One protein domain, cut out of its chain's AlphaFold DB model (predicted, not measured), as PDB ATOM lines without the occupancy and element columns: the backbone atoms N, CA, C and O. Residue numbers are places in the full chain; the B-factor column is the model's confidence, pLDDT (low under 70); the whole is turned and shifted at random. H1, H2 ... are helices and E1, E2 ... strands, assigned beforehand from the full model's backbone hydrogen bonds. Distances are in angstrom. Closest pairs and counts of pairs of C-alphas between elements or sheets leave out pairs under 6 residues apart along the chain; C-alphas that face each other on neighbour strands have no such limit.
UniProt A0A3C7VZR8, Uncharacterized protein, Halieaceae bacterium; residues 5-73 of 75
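Overview. This is residues 5 to 73 of the 75 residues of an uncharacterized protein of Halieaceae bacterium (UniProt A0A3C7VZR8). A small, strongly twisted sheet of four strands, curled like part of a barrel, is covered round strand E1 by three helices. H1 runs across E2 and E1, H2 stands at one end of the domain with the E3-E4 hairpin reaching toward the other, and the short H3 packs on E1 and touches both longer helices. The printed part has 69 residues, with three named helices and four named strands in the order H1, H2, E1, E2, E3, E4, H3; the sheet, in the order E2, E1, E4, E3, is all antiparallel, and the class is mixed, helices and strands. The whole is compact, with a radius of gyration of the C-alphas of 10.5 A, and spans 28 by 21 by 18 A.

Along the chain. Find C-alpha 5 at (120.268, 168.429, 132.236); from there H1 runs 15.4 A to residue 15. H2, residues 19 to 28, covers 14.7 A and ends at C-alpha 28, (114.735, 146.287, 134.319). Next come E1, residues 32 to 36, 13.3 A long, and E2, residues 44 to 48, 10.2 A. E3 is residues 55 to 57, 6.7 A; E4, residues 62 to 67, covers 14.9 A. H3, residues 68 to 71, 4.9 A, ends at C-alpha 71, (121.690, 162.018, 135.635).

Arrangement. Begin at the sheet, where E2 and E3 are the edge strands. In the hairpin E1 and E2, N 34 and O 45 are 2.8 A apart, within hydrogen-bond range. E4's pairing is staggered: its residues 65 to 67 pair with E1, with N 35 and O 66 at 2.9 A, and its residues 62 to 65 pair with E3, with N 64 and O 55 at 2.8 A; E3 and E4 form a hairpin. H1 and H2 make two layers with the sheet, helices on one face of it. H1 is on the sheet at a height of 9.0 A, across the strands, and its closest C-alpha pair with E1 is Leu 11 and Ala 35, 6.3 A. H2 is on it at a height of 9.7 A, over E1, with the C-alphas of Ala 26 and Ala 32 closest at 4.5 A. H1 and H2 touch, closest at the C-alphas of Cys 12 and Val 19, 6.3 A, at a steep tilt of 69 degrees, only just short of about perpendicular, the same way. H3 is on the sheet over E1; its closest C-alphas are Leu 71 to Leu 8 of H1, 5.9 A, and Met 69 to Leu 23 of H2, 6.2 A, and it touches both helices. In H1 and H2 every O i to N i+4 pair is within hydrogen-bond range; H3 is too short for such a pair.

Size, cuts and confidence. The C-alphas of Phe 28 and Asp 40 are the two farthest apart, 30.6 A. The printed part has no cut and no long link, and no printed residue is under 70 in pLDDT.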
ATOM      1  N   GLN A   5     121.486 168.547 133.039       95.50
ATOM      2  CA  GLN A   5     120.268 168.429 132.236       95.50
ATOM      3  C   GLN A   5     120.611 168.293 130.752       95.50
ATOM      4  O   GLN A   5     120.105 167.389 130.104       95.50
ATOM      5  N   ASP A   6     121.551 169.099 130.245       96.50
ATOM      6  CA  ASP A   6     121.984 169.013 128.844       96.50
ATOM      7  C   ASP A   6     122.548 167.617 128.506       96.50
ATOM      8  O   ASP A   6     122.387 167.136 127.389       96.50
ATOM      9  N   LYS A   7     123.216 166.953 129.466       97.50
ATOM     10  CA  LYS A   7     123.713 165.576 129.298       97.50
ATOM     11  C   LYS A   7     122.598 164.540 129.302       97.50
ATOM     12  O   LYS A   7     122.674 163.593 128.527       97.50
ATOM     13  N   LEU A   8     121.596 164.706 130.166       97.94
ATOM     14  CA  LEU A   8     120.420 163.839 130.184       97.94
ATOM     15  C   LEU A   8     119.649 163.951 128.865       97.94
ATOM     16  O   LEU A   8     119.339 162.931 128.263       97.94
ATOM     17  N   ASP A   9     119.417 165.175 128.390       97.38
ATOM     18  CA  ASP A   9     118.705 165.430 127.136       97.38
ATOM     19  C   ASP A   9     119.462 164.817 125.944       97.38
ATOM     20  O   ASP A   9     118.877 164.080 125.158       97.38
ATOM     21  N   ALA A  10     120.783 165.022 125.860       96.50
ATOM     22  CA  ALA A  10     121.607 164.436 124.801       96.50
ATOM     23  C   ALA A  10     121.631 162.896 124.824       96.50
ATOM     24  O   ALA A  10     121.689 162.263 123.770       96.50
ATOM     25  N   LEU A  11     121.599 162.287 126.014       97.69
ATOM     26  CA  LEU A  11     121.522 160.834 126.154       97.69
ATOM     27  C   LEU A  11     120.170 160.304 125.659       97.69
ATOM     28  O   LEU A  11     120.139 159.334 124.910       97.69
ATOM     29  N   CYS A  12     119.070 160.957 126.032       97.81
ATOM     30  CA  CYS A  12     117.724 160.617 125.569       97.81
ATOM     31  C   CYS A  12     117.583 160.772 124.045       97.81
ATOM     32  O   CYS A  12     117.064 159.875 123.382       97.81
ATOM     33  N   ASP A  13     118.131 161.851 123.475       97.75
ATOM     34  CA  ASP A  13     118.173 162.066 122.025       97.75
ATOM     35  C   ASP A  13     118.948 160.950 121.302       97.75
ATOM     36  O   ASP A  13     118.528 160.499 120.238       97.75
ATOM     37  N   TYR A  14     120.065 160.484 121.875       97.44
ATOM     38  CA  TYR A  14     120.844 159.367 121.330       97.44
ATOM     39  C   TYR A  14     120.074 158.041 121.358       97.44
ATOM     40  O   TYR A  14     120.154 157.268 120.405       97.44
ATOM     41  N   LEU A  15     119.334 157.790 122.440       96.88
ATOM     42  CA  LEU A  15     118.539 156.574 122.627       96.88
ATOM     43  C   LEU A  15     117.224 156.582 121.834       96.88
ATOM     44  O   LEU A  15     116.564 155.550 121.760       96.88
ATOM     45  N   GLU A  16     116.834 157.731 121.272       97.88
ATOM     46  CA  GLU A  16     115.508 157.961 120.686       97.88
ATOM     47  C   GLU A  16     114.368 157.644 121.679       97.88
ATOM     48  O   GLU A  16     113.319 157.120 121.302       97.88
ATOM     49  N   MET A  17     114.587 157.972 122.957       97.75
ATOM     50  CA  MET A  17     113.675 157.716 124.078       97.75
ATOM     51  C   MET A  17     113.414 158.995 124.865       97.75
ATOM     52  O   MET A  17     114.281 159.864 124.958       97.75
ATOM     53  N   ASP A  18     112.247 159.101 125.495       98.31
ATOM     54  CA  ASP A  18     112.057 160.097 126.544       98.31
ATOM     55  C   ASP A  18     112.709 159.665 127.877       98.31
ATOM     56  O   ASP A  18     113.173 158.536 128.059       98.31
ATOM     57  N   VAL A  19     112.766 160.590 128.842       97.75
ATOM     58  CA  VAL A  19     113.382 160.320 130.153       97.75
ATOM     59  C   VAL A  19     112.673 159.174 130.885       97.75
ATOM     60  O   VAL A  19     113.328 158.406 131.581       97.75
ATOM     61  N   ALA A  20     111.349 159.048 130.765       97.88
ATOM     62  CA  ALA A  20     110.604 158.003 131.460       97.88
ATOM     63  C   ALA A  20     110.888 156.621 130.858       97.88
ATOM     64  O   ALA A  20     111.130 155.680 131.611       97.88
ATOM     65  N   GLU A  21     110.928 156.519 129.529       98.00
ATOM     66  CA  GLU A  21     111.290 155.302 128.797       98.00
ATOM     67  C   GLU A  21     112.720 154.855 129.132       98.00
ATOM     68  O   GLU A  21     112.950 153.685 129.448       98.00
ATOM     69  N   ALA A  22     113.675 155.791 129.159       97.50
ATOM     70  CA  ALA A  22     115.065 155.486 129.492       97.50
ATOM     71  C   ALA A  22     115.239 155.032 130.957       97.50
ATOM     72  O   ALA A  22     116.024 154.123 131.242       97.50
ATOM     73  N   LEU A  23     114.487 155.625 131.894       97.44
ATOM     74  CA  LEU A  23     114.465 155.188 133.295       97.44
ATOM     75  C   LEU A  23     113.824 153.804 133.456       97.44
ATOM     76  O   LEU A  23     114.314 152.997 134.244       97.44
ATOM     77  N   GLU A  24     112.744 153.519 132.724       96.75
ATOM     78  CA  GLU A  24     112.100 152.205 132.736       96.75
ATOM     79  C   GLU A  24     113.056 151.125 132.217       96.75
ATOM     80  O   GLU A  24     113.240 150.106 132.884       96.75
ATOM     81  N   ALA A  25     113.735 151.374 131.094       95.81
ATOM     82  CA  ALA A  25     114.733 150.459 130.546       95.81
ATOM     83  C   ALA A  25     115.855 150.167 131.562       95.81
ATOM     84  O   ALA A  25     116.109 149.008 131.900       95.81
ATOM     85  N   ALA A  26     116.451 151.218 132.137       96.12
ATOM     86  CA  ALA A  26     117.521 151.101 133.129       96.12
ATOM     87  C   ALA A  26     117.096 150.364 134.415       96.12
ATOM     88  O   ALA A  26     117.927 149.750 135.086       96.12
ATOM     89  N   ALA A  27     115.811 150.411 134.779       95.12
ATOM     90  CA  ALA A  27     115.297 149.740 135.970       95.12
ATOM     91  C   ALA A  27     115.168 148.213 135.809       95.12
ATOM     92  O   ALA A  27     115.191 147.500 136.817       95.12
ATOM     93  N   PHE A  28     115.025 147.704 134.579       93.31
ATOM     94  CA  PHE A  28     114.735 146.287 134.319       93.31
ATOM     95  C   PHE A  28     115.857 145.513 133.617       93.31
ATOM     96  O   PHE A  28     115.880 144.287 133.734       93.31
ATOM     97  N   ASP A  29     116.784 146.185 132.930       89.69
ATOM     98  CA  ASP A  29     117.801 145.518 132.098       89.69
ATOM     99  C   ASP A  29     119.076 145.117 132.872       89.69
ATOM    100  O   ASP A  29     119.898 144.329 132.412       89.69
ATOM    101  N   GLY A  30     119.260 145.632 134.095       90.81
ATOM    102  CA  GLY A  30     120.457 145.376 134.915       90.81
ATOM    103  C   GLY A  30     121.717 146.118 134.446       90.81
ATOM    104  O   GLY A  30     122.714 146.142 135.167       90.81
ATOM    105  N   VAL A  31     121.640 146.769 133.287       95.62
ATOM    106  CA  VAL A  31     122.546 147.803 132.788       95.62
ATOM    107  C   VAL A  31     121.731 149.050 132.451       95.62
ATOM    108  O   VAL A  31     120.503 149.012 132.382       95.62
ATOM    109  N   ALA A  32     122.408 150.176 132.291       97.62
ATOM    110  CA  ALA A  32     121.802 151.443 131.941       97.62
ATOM    111  C   ALA A  32     122.690 152.209 130.968       97.62
ATOM    112  O   ALA A  32     123.922 152.150 131.038       97.62
ATOM    113  N   ALA A  33     122.045 153.026 130.143       98.12
ATOM    114  CA  ALA A  33     122.742 154.031 129.373       98.12
ATOM    115  C   ALA A  33     123.318 155.125 130.283       98.12
ATOM    116  O   ALA A  33     122.795 155.401 131.367       98.12
ATOM    117  N   GLY A  34     124.386 155.775 129.837       98.12
ATOM    118  CA  GLY A  34     125.046 156.844 130.569       98.12
ATOM    119  C   GLY A  34     125.780 157.824 129.667       98.12
ATOM    120  O   GLY A  34     126.123 157.519 128.526       98.12
ATOM    121  N   ALA A  35     126.046 159.011 130.207       98.56
ATOM    122  CA  ALA A  35     126.758 160.081 129.517       98.56
ATOM    123  C   ALA A  35     127.941 160.592 130.342       98.56
ATOM    124  O   ALA A  35     127.917 160.613 131.578       98.56
ATOM    125  N   CYS A  36     128.994 161.036 129.656       98.38
ATOM    126  CA  CYS A  36     130.118 161.704 130.296       98.38
ATOM    127  C   CYS A  36     129.661 163.003 130.974       98.38
ATOM    128  O   CYS A  36     128.991 163.841 130.379       98.38
ATOM    129  N   THR A  37     130.078 163.208 132.218       97.69
ATOM    130  CA  THR A  37     129.718 164.383 133.027       97.69
ATOM    131  C   THR A  37     130.629 165.590 132.793       97.69
ATOM    132  O   THR A  37     130.381 166.668 133.338       97.69
ATOM    133  N   ARG A  38     131.692 165.454 131.985       97.31
ATOM    134  CA  ARG A  38     132.579 166.586 131.682       97.31
ATOM    135  C   ARG A  38     131.884 167.603 130.759       97.31
ATOM    136  O   ARG A  38     131.251 167.199 129.784       97.31
ATOM    137  N   PRO A  39     132.031 168.922 131.010       94.75
ATOM    138  CA  PRO A  39     131.322 169.963 130.256       94.75
ATOM    139  C   PRO A  39     131.651 170.070 128.759       94.75
ATOM    140  O   PRO A  39     130.990 170.843 128.059       94.75
ATOM    141  N   ASP A  40     132.712 169.402 128.311       95.44
ATOM    142  CA  ASP A  40     133.322 169.462 126.980       95.44
ATOM    143  C   ASP A  40     133.452 168.079 126.309       95.44
ATOM    144  O   ASP A  40     134.237 167.918 125.377       95.44
ATOM    145  N   CYS A  41     132.697 167.078 126.773       96.69
ATOM    146  CA  CYS A  41     132.708 165.726 126.210       96.69
ATOM    147  C   CYS A  41     131.293 165.171 126.053       96.69
ATOM    148  O   CYS A  41     130.586 165.023 127.045       96.69
ATOM    149  N   ASP A  42     130.906 164.812 124.833       96.62
ATOM    150  CA  ASP A  42     129.552 164.343 124.493       96.62
ATOM    151  C   ASP A  42     129.470 162.817 124.335       96.62
ATOM    152  O   ASP A  42     128.572 162.292 123.686       96.62
ATOM    153  N   PHE A  43     130.418 162.096 124.940       97.69
ATOM    154  CA  PHE A  43     130.424 160.640 124.952       97.69
ATOM    155  C   PHE A  43     129.198 160.080 125.685       97.69
ATOM    156  O   PHE A  43     128.894 160.498 126.810       97.69
ATOM    157  N   VAL A  44     128.571 159.081 125.067       97.75
ATOM    158  CA  VAL A  44     127.448 158.295 125.591       97.75
ATOM    159  C   VAL A  44     127.730 156.802 125.416       97.75
ATOM    160  O   VAL A  44     128.518 156.406 124.558       97.75
ATOM    161  N   THR A  45     127.104 155.971 126.240       97.44
ATOM    162  CA  THR A  45     127.212 154.506 126.197       97.44
ATOM    163  C   THR A  45     125.918 153.875 126.708       97.44
ATOM    164  O   THR A  45     125.207 154.502 127.488       97.44
ATOM    165  N   GLU A  46     125.610 152.652 126.276       96.88
ATOM    166  CA  GLU A  46     124.410 151.895 126.674       96.88
ATOM    167  C   GLU A  46     124.684 150.871 127.794       96.88
ATOM    168  O   GLU A  46     123.749 150.343 128.388       96.88
ATOM    169  N   GLU A  47     125.956 150.598 128.111       95.62
ATOM    170  CA  GLU A  47     126.355 149.477 128.974       95.62
ATOM    171  C   GLU A  47     127.136 149.947 130.212       95.62
ATOM    172  O   GLU A  47     128.361 149.820 130.289       95.62
ATOM    173  N   ILE A  48     126.433 150.493 131.209       97.38
ATOM    174  CA  ILE A  48     127.014 150.842 132.518       97.38
ATOM    175  C   ILE A  48     126.106 150.363 133.662       97.38
ATOM    176  O   ILE A  48     124.924 150.102 133.458       97.38
ATOM    177  N   GLU A  49     126.630 150.247 134.886       97.06
ATOM    178  CA  GLU A  49     125.789 149.941 136.053       97.06
ATOM    179  C   GLU A  49     124.741 151.049 136.318       97.06
ATOM    180  O   GLU A  49     125.079 152.237 136.291       97.06
ATOM    181  N   PRO A  50     123.471 150.712 136.618       96.94
ATOM    182  CA  PRO A  50     122.413 151.709 136.804       96.94
ATOM    183  C   PRO A  50     122.677 152.770 137.878       96.94
ATOM    184  O   PRO A  50     122.140 153.868 137.778       96.94
ATOM    185  N   ASP A  51     123.502 152.503 138.886       96.69
ATOM    186  CA  ASP A  51     123.880 153.438 139.954       96.69
ATOM    187  C   ASP A  51     125.263 154.089 139.751       96.69
ATOM    188  O   ASP A  51     125.722 154.859 140.601       96.69
ATOM    189  N   SER A  52     125.921 153.831 138.618       97.62
ATOM    190  CA  SER A  52     127.264 154.337 138.335       97.62
ATOM    191  C   SER A  52     127.298 155.865 138.244       97.62
ATOM    192  O   SER A  52     126.590 156.494 137.449       97.62
ATOM    193  N   ARG A  53     128.210 156.460 139.021       98.00
ATOM    194  CA  ARG A  53     128.521 157.904 139.036       98.00
ATOM    195  C   ARG A  53     129.861 158.224 138.361       98.00
ATOM    196  O   ARG A  53     130.170 159.391 138.127       98.00
ATOM    197  N   ASP A  54     130.654 157.194 138.090       97.44
ATOM    198  CA  ASP A  54     132.062 157.244 137.701       97.44
ATOM    199  C   ASP A  54     132.429 156.103 136.726       97.44
ATOM    200  O   ASP A  54     133.502 155.502 136.781       97.44
ATOM    201  N   GLY A  55     131.548 155.829 135.765       97.69
ATOM    202  CA  GLY A  55     131.771 154.892 134.664       97.69
ATOM    203  C   GLY A  55     132.857 155.363 133.690       97.69
ATOM    204  O   GLY A  55     133.215 156.543 133.638       97.69
ATOM    205  N   TRP A  56     133.410 154.442 132.902       98.00
ATOM    206  CA  TRP A  56     134.506 154.738 131.976       98.00
ATOM    207  C   TRP A  56     134.040 155.513 130.732       98.00
ATOM    208  O   TRP A  56     133.069 155.133 130.089       98.00
ATOM    209  N   CYS A  57     134.759 156.580 130.375       98.31
ATOM    210  CA  CYS A  57     134.564 157.350 129.143       98.31
ATOM    211  C   CYS A  57     135.758 157.157 128.197       98.31
ATOM    212  O   CYS A  57     136.892 157.477 128.573       98.31
ATOM    213  N   ASP A  58     135.510 156.711 126.961       97.62
ATOM    214  CA  ASP A  58     136.574 156.435 125.983       97.62
ATOM    215  C   ASP A  58     137.246 157.699 125.431       97.62
ATOM    216  O   ASP A  58     138.461 157.705 125.198       97.62
ATOM    217  N   ASP A  59     136.498 158.795 125.314       97.94
ATOM    218  CA  ASP A  59     137.028 160.084 124.860       97.94
ATOM    219  C   ASP A  59     137.918 160.729 125.927       97.94
ATOM    220  O   ASP A  59     139.025 161.201 125.658       97.94
ATOM    221  N   CYS A  60     137.443 160.728 127.174       97.81
ATOM    222  CA  CYS A  60     138.147 161.340 128.300       97.81
ATOM    223  C   CYS A  60     139.265 160.463 128.864       97.81
ATOM    224  O   CYS A  60     140.108 160.979 129.607       97.81
ATOM    225  N   ARG A  61     139.239 159.157 128.563       97.81
ATOM    226  CA  ARG A  61     140.090 158.116 129.158       97.81
ATOM    227  C   ARG A  61     140.106 158.184 130.683       97.81
ATOM    228  O   ARG A  61     141.166 158.174 131.311       97.81
ATOM    229  N   ALA A  62     138.922 158.341 131.266       98.19
ATOM    230  CA  ALA A  62     138.733 158.511 132.697       98.19
ATOM    231  C   ALA A  62     137.333 158.063 133.139       98.19
ATOM    232  O   ALA A  62     136.403 157.993 132.338       98.19
ATOM    233  N   ASN A  63     137.201 157.808 134.438       98.38
ATOM    234  CA  ASN A  63     135.960 157.467 135.125       98.38
ATOM    235  C   ASN A  63     135.091 158.716 135.342       98.38
ATOM    236  O   ASN A  63     135.230 159.414 136.345       98.38
ATOM    237  N   THR A  64     134.269 159.058 134.349       97.94
ATOM    238  CA  THR A  64     133.452 160.283 134.335       97.94
ATOM    239  C   THR A  64     132.041 160.102 133.776       97.94
ATOM    240  O   THR A  64     131.345 161.100 133.602       97.94
ATOM    241  N   VAL A  65     131.607 158.881 133.461       98.50
ATOM    242  CA  VAL A  65     130.251 158.597 132.961       98.50
ATOM    243  C   VAL A  65     129.290 158.391 134.127       98.50
ATOM    244  O   VAL A  65     129.571 157.611 135.032       98.50
ATOM    245  N   ALA A  66     128.144 159.062 134.089       98.44
ATOM    246  CA  ALA A  66     127.034 158.804 134.999       98.44
ATOM    247  C   ALA A  66     125.876 158.155 134.234       98.44
ATOM    248  O   ALA A  66     125.639 158.498 133.075       98.44
ATOM    249  N   SER A  67     125.169 157.227 134.878       98.38
ATOM    250  CA  SER A  67     124.011 156.552 134.285       98.38
ATOM    251  C   SER A  67     122.831 157.513 134.124       98.38
ATOM    252  O   SER A  67     122.758 158.548 134.791       98.38
ATOM    253  N   VAL A  68     121.851 157.145 133.301       98.19
ATOM    254  CA  VAL A  68     120.593 157.889 133.147       98.19
ATOM    255  C   VAL A  68     119.860 158.068 134.483       98.19
ATOM    256  O   VAL A  68     119.341 159.148 134.756       98.19
ATOM    257  N   MET A  69     119.898 157.065 135.369       97.75
ATOM    258  CA  MET A  69     119.260 157.118 136.693       97.75
ATOM    259  C   MET A  69     119.915 158.173 137.597       97.75
ATOM    260  O   MET A  69     119.222 158.917 138.294       97.75
ATOM    261  N   VAL A  70     121.249 158.263 137.560       98.12
ATOM    262  CA  VAL A  70     122.023 159.268 138.301       98.12
ATOM    263  C   VAL A  70     121.841 160.655 137.683       98.12
ATOM    264  O   VAL A  70     121.653 161.637 138.404       98.12
ATOM    265  N   LEU A  71     121.874 160.756 136.351       97.81
ATOM    266  CA  LEU A  71     121.690 162.018 135.635       97.81
ATOM    267  C   LEU A  71     120.302 162.618 135.899       97.81
ATOM    268  O   LEU A  71     120.216 163.822 136.133       97.81
ATOM    269  N   ALA A  72     119.263 161.783 135.962       97.50
ATOM    270  CA  ALA A  72     117.894 162.165 136.310       97.50
ATOM    271  C   ALA A  72     117.663 162.401 137.817       97.50
ATOM    272  O   ALA A  72     116.584 162.844 138.211       97.50
ATOM    273  N   GLY A  73     118.652 162.114 138.673       96.62
ATOM    274  CA  GLY A  73     118.560 162.316 140.122       96.62
ATOM    275  C   GLY A  73     117.652 161.320 140.851       96.62
ATOM    276  O   GLY A  73     117.140 161.636 141.924       96.62
TER     277      GLY A  73